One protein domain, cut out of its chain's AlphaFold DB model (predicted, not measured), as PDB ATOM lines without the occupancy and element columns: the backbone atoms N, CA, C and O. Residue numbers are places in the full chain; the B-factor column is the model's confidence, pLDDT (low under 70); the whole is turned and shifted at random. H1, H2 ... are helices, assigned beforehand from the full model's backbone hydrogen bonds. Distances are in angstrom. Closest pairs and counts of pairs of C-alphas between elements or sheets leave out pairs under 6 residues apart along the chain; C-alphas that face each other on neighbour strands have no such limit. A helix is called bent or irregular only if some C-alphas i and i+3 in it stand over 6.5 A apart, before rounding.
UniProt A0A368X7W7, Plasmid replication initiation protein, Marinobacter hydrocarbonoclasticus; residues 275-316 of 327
ATOM      1  N   MET A 275     542.727 209.737 844.350       78.69
ATOM      2  CA  MET A 275     543.594 210.918 844.440       78.69
ATOM      3  C   MET A 275     543.541 211.750 843.154       78.69
ATOM      4  O   MET A 275     543.654 212.972 843.226       78.69
ATOM      5  N   GLU A 276     543.337 211.120 841.991       81.25
ATOM      6  CA  GLU A 276     543.220 211.822 840.702       81.25
ATOM      7  C   GLU A 276     541.932 212.649 840.624       81.25
ATOM      8  O   GLU A 276     541.914 213.722 840.027       81.25
ATOM      9  N   TYR A 277     540.879 212.206 841.315       80.69
ATOM     10  CA  TYR A 277     539.616 212.937 841.450       80.69
ATOM     11  C   TYR A 277     539.649 214.038 842.527       80.69
ATOM     12  O   TYR A 277     538.638 214.700 842.757       80.69
ATOM     13  N   GLY A 278     540.795 214.256 843.187       82.19
ATOM     14  CA  GLY A 278     541.001 215.343 844.149       82.19
ATOM     15  C   GLY A 278     540.567 215.053 845.590       82.19
ATOM     16  O   GLY A 278     540.515 215.984 846.394       82.19
ATOM     17  N   TYR A 279     540.269 213.796 845.940       84.44
ATOM     18  CA  TYR A 279     539.949 213.404 847.318       84.44
ATOM     19  C   TYR A 279     541.208 213.338 848.186       84.44
ATOM     20  O   TYR A 279     542.221 212.761 847.789       84.44
ATOM     21  N   LEU A 280     541.135 213.893 849.399       81.12
ATOM     22  CA  LEU A 280     542.277 213.976 850.313       81.12
ATOM     23  C   LEU A 280     542.491 212.667 851.077       81.12
ATOM     24  O   LEU A 280     543.607 212.363 851.493       81.12
ATOM     25  N   THR A 281     541.425 211.882 851.269       86.00
ATOM     26  CA  THR A 281     541.492 210.591 851.963       86.00
ATOM     27  C   THR A 281     540.572 209.549 851.332       86.00
ATOM     28  O   THR A 281     539.525 209.864 850.766       86.00
ATOM     29  N   HIS A 282     540.907 208.270 851.525       82.00
ATOM     30  CA  HIS A 282     540.037 207.158 851.132       82.00
ATOM     31  C   HIS A 282     538.665 207.198 851.837       82.00
ATOM     32  O   HIS A 282     537.660 206.763 851.278       82.00
ATOM     33  N   ALA A 283     538.606 207.760 853.048       83.31
ATOM     34  CA  ALA A 283     537.360 207.932 853.786       83.31
ATOM     35  C   ALA A 283     536.418 208.944 853.109       83.31
ATOM     36  O   ALA A 283     535.221 208.683 853.025       83.31
ATOM     37  N   GLU A 284     536.944 210.055 852.577       84.44
ATOM     38  CA  GLU A 284     536.139 211.024 851.816       84.44
ATOM     39  C   GLU A 284     535.576 210.409 850.531       84.44
ATOM     40  O   GLU A 284     534.419 210.640 850.191       84.44
ATOM     41  N   TRP A 285     536.363 209.576 849.848       88.31
ATOM     42  CA  TRP A 285     535.911 208.862 848.655       88.31
ATOM     43  C   TRP A 285     534.746 207.905 848.954       88.31
ATOM     44  O   TRP A 285     533.726 207.905 848.261       88.31
ATOM     45  N   LEU A 286     534.857 207.106 850.021       87.69
ATOM     46  CA  LEU A 286     533.776 206.209 850.440       87.69
ATOM     47  C   LEU A 286     532.525 206.979 850.880       87.69
ATOM     48  O   LEU A 286     531.403 206.530 850.634       87.69
ATOM     49  N   ASP A 287     532.702 208.140 851.507       88.31
ATOM     50  CA  ASP A 287     531.595 209.004 851.893       88.31
ATOM     51  C   ASP A 287     530.902 209.636 850.673       88.31
ATOM     52  O   ASP A 287     529.672 209.651 850.620       88.31
ATOM     53  N   ALA A 288     531.649 210.035 849.639       87.50
ATOM     54  CA  ALA A 288     531.087 210.494 848.370       87.50
ATOM     55  C   ALA A 288     530.220 209.415 847.697       87.50
ATOM     56  O   ALA A 288     529.066 209.670 847.351       87.50
ATOM     57  N   LEU A 289     530.724 208.178 847.608       88.38
ATOM     58  CA  LEU A 289     529.973 207.028 847.083       88.38
ATOM     59  C   LEU A 289     528.723 206.689 847.910       88.38
ATOM     60  O   LEU A 289     527.766 206.097 847.406       88.38
ATOM     61  N   ARG A 290     528.732 207.010 849.205       90.31
ATOM     62  CA  ARG A 290     527.581 206.815 850.087       90.31
ATOM     63  C   ARG A 290     526.519 207.885 849.848       90.31
ATOM     64  O   ARG A 290     525.344 207.542 849.749       90.31
ATOM     65  N   ILE A 291     526.919 209.153 849.749       86.62
ATOM     66  CA  ILE A 291     526.004 210.286 849.545       86.62
ATOM     67  C   ILE A 291     525.375 210.231 848.153       86.62
ATOM     68  O   ILE A 291     524.187 210.539 848.032       86.62
ATOM     69  N   SER A 292     526.107 209.764 847.136       87.81
ATOM     70  CA  SER A 292     525.608 209.680 845.753       87.81
ATOM     71  C   SER A 292     524.405 208.748 845.585       87.81
ATOM     72  O   SER A 292     523.627 208.879 844.648       87.81
ATOM     73  N   LYS A 293     524.173 207.838 846.543       87.62
ATOM     74  CA  LYS A 293     522.957 207.008 846.600       87.62
ATOM     75  C   LYS A 293     521.698 207.792 846.979       87.62
ATOM     76  O   LYS A 293     520.596 207.282 846.814       87.62
ATOM     77  N   THR A 294     521.862 208.982 847.551       83.88
ATOM     78  CA  THR A 294     520.777 209.802 848.117       83.88
ATOM     79  C   THR A 294     520.657 211.178 847.472       83.88
ATOM     80  O   THR A 294     519.562 211.727 847.417       83.88
ATOM     81  N   ILE A 295     521.763 211.735 846.983       81.88
ATOM     82  CA  ILE A 295     521.835 213.036 846.319       81.88
ATOM     83  C   ILE A 295     522.579 212.812 845.010       81.88
ATOM     84  O   ILE A 295     523.663 212.245 845.028       81.88
ATOM     85  N   ASP A 296     522.003 213.249 843.897       85.62
ATOM     86  CA  ASP A 296     522.614 213.114 842.574       85.62
ATOM     87  C   ASP A 296     523.743 214.149 842.396       85.62
ATOM     88  O   ASP A 296     523.504 215.353 842.545       85.62
ATOM     89  N   PHE A 297     524.972 213.677 842.166       87.50
ATOM     90  CA  PHE A 297     526.167 214.476 841.857       87.50
ATOM     91  C   PHE A 297     527.274 213.588 841.258       87.50
ATOM     92  O   PHE A 297     527.297 212.377 841.501       87.50
ATOM     93  N   ASP A 298     528.213 214.175 840.511       87.12
ATOM     94  CA  ASP A 298     529.352 213.442 839.952       87.12
ATOM     95  C   ASP A 298     530.400 213.135 841.033       87.12
ATOM     96  O   ASP A 298     531.104 214.015 841.536       87.12
ATOM     97  N   VAL A 299     530.540 211.853 841.383       86.00
ATOM     98  CA  VAL A 299     531.528 211.391 842.370       86.00
ATOM     99  C   VAL A 299     532.971 211.570 841.899       86.00
ATOM    100  O   VAL A 299     533.866 211.579 842.734       86.00
ATOM    101  N   THR A 300     533.236 211.747 840.605       87.19
ATOM    102  CA  THR A 300     534.592 212.005 840.089       87.19
ATOM    103  C   THR A 300     535.003 213.479 840.176       87.19
ATOM    104  O   THR A 300     536.145 213.822 839.876       87.19
ATOM    105  N   ASN A 301     534.108 214.349 840.664       86.56
ATOM    106  CA  ASN A 301     534.344 215.775 840.856       86.56
ATOM    107  C   ASN A 301     534.301 216.162 842.349       86.56
ATOM    108  O   ASN A 301     533.238 216.251 842.971       86.56
ATOM    109  N   TYR A 302     535.462 216.464 842.938       86.25
ATOM    110  CA  TYR A 302     535.570 216.800 844.367       86.25
ATOM    111  C   TYR A 302     534.763 218.044 844.793       86.25
ATOM    112  O   TYR A 302     534.301 218.126 845.935       86.25
ATOM    113  N   GLN A 303     534.550 219.017 843.899       85.44
ATOM    114  CA  GLN A 303     533.749 220.208 844.222       85.44
ATOM    115  C   GLN A 303     532.258 219.877 844.317       85.44
ATOM    116  O   GLN A 303     531.560 220.382 845.201       85.44
ATOM    117  N   GLU A 304     531.776 218.981 843.458       84.56
ATOM    118  CA  GLU A 304     530.402 218.490 843.524       84.56
ATOM    119  C   GLU A 304     530.159 217.658 844.783       84.56
ATOM    120  O   GLU A 304     529.149 217.868 845.461       84.56
ATOM    121  N   TYR A 305     531.125 216.823 845.184       90.75
ATOM    122  CA  TYR A 305     531.094 216.134 846.477       90.75
ATOM    123  C   TYR A 305     530.957 217.104 847.659       90.75
ATOM    124  O   TYR A 305     530.087 216.911 848.510       90.75
ATOM    125  N   LYS A 306     531.748 218.187 847.712       89.19
ATOM    126  CA  LYS A 306     531.647 219.189 848.793       89.19
ATOM    127  C   LYS A 306     530.257 219.819 848.875       89.19
ATOM    128  O   LYS A 306     529.702 219.972 849.967       89.19
ATOM    129  N   MET A 307     529.673 220.151 847.727       87.19
ATOM    130  CA  MET A 307     528.329 220.726 847.651       87.19
ATOM    131  C   MET A 307     527.250 219.709 848.047       87.19
ATOM    132  O   MET A 307     526.303 220.058 848.759       87.19
ATOM    133  N   ALA A 308     527.398 218.448 847.638       87.00
ATOM    134  CA  ALA A 308     526.501 217.362 848.013       87.00
ATOM    135  C   ALA A 308     526.576 217.042 849.512       87.00
ATOM    136  O   ALA A 308     525.537 216.867 850.148       87.00
ATOM    137  N   ARG A 309     527.773 217.063 850.112       89.25
ATOM    138  CA  ARG A 309     527.974 216.862 851.553       89.25
ATOM    139  C   ARG A 309     527.279 217.934 852.389       89.25
ATOM    140  O   ARG A 309     526.536 217.604 853.307       89.25
ATOM    141  N   LEU A 310     527.420 219.206 852.010       87.12
ATOM    142  CA  LEU A 310     526.722 220.316 852.671       87.12
ATOM    143  C   LEU A 310     525.194 220.194 852.572       87.12
ATOM    144  O   LEU A 310     524.476 220.539 853.516       87.12
ATOM    145  N   LYS A 311     524.673 219.708 851.436       84.44
ATOM    146  CA  LYS A 311     523.239 219.421 851.275       84.44
ATOM    147  C   LYS A 311     522.799 218.257 852.169       84.44
ATOM    148  O   LYS A 311     521.782 218.391 852.847       84.44
ATOM    149  N   TYR A 312     523.585 217.181 852.218       84.75
ATOM    150  CA  TYR A 312     523.331 215.996 853.040       84.75
ATOM    151  C   TYR A 312     523.258 216.336 854.538       84.75
ATOM    152  O   TYR A 312     522.301 215.959 855.219       84.75
ATOM    153  N   ASP A 313     524.197 217.143 855.042       83.75
ATOM    154  CA  ASP A 313     524.229 217.551 856.452       83.75
ATOM    155  C   ASP A 313     523.026 218.439 856.822       83.75
ATOM    156  O   ASP A 313     522.445 218.308 857.905       83.75
ATOM    157  N   ARG A 314     522.567 219.302 855.904       77.69
ATOM    158  CA  ARG A 314     521.350 220.119 856.097       77.69
ATOM    159  C   ARG A 314     520.081 219.267 856.157       77.69
ATOM    160  O   ARG A 314     519.183 219.581 856.943       77.69
ATOM    161  N   THR A 315     519.992 218.209 855.350       72.38
ATOM    162  CA  THR A 315     518.855 217.276 855.370       72.38
ATOM    163  C   THR A 315     518.851 216.393 856.620       72.38
ATOM    164  O   THR A 315     517.797 216.232 857.235       72.38
ATOM    165  N   ASP A 316     520.019 215.926 857.072       67.06
ATOM    166  CA  ASP A 316     520.156 215.106 858.285       67.06
ATOM    167  C   ASP A 316     519.867 215.918 859.567       67.06
ATOM    168  O   ASP A 316     519.190 215.457 860.488       67.06
TER     169      ASP A 316
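What this domain is: This is residues 275 to 316 of the 327 residues of the protein "Plasmid replication initiation protein" of Marinobacter hydrocarbonoclasticus (UniProt A0A368X7W7). Two helices cross at a steep tilt and run the same way: H1 meets the longer H2 with its later residues, and the loop of residues 292 to 301 folds back from the end of H1 to the start of H2. A bent lead-in, residues 275 to 281, lies at one end of the long axis, and the last residues of H2 lie at the other. The printed part has 42 residues with two named helices, H1 then H2, and no named strand; its class is all helix. It is compact, with a radius of gyration of the C-alphas of 9.4 A, yet elongated in outline, spanning 28 by 16 by 15 A.

Where its parts are: Begin at C-alpha 275, at (543.594, 210.918, 844.440), and pass through residues 275 to 281 before the first named helix. Find C-alpha 282 at (540.037, 207.158, 851.132); from there H1, residues 282 to 291, runs 14.5 A to C-alpha 291. After ten more residues, H2, residues 302 to 316, runs 20.8 A and ends at C-alpha 316, at (520.156, 215.106, 858.285).

How they stand to each other: Look at Ala 288 and Tyr 305: H1 and H2 touch here, and these are their closest C-alphas, 5.9 A apart. Their lines stand at a steep tilt of 58 degrees, and they run the same way. In both H1 and H2, every backbone O i to N i+4 pair is within hydrogen-bond range.

The domain as a whole: The two C-alphas farthest apart are those of Glu 276 and Asp 316, at 29.2 A. The printed part has no cut, and the link from H1 to H2 is short. The model's mean pLDDT over the printed part is 84.7, and one residue, Asp 316, is under 70.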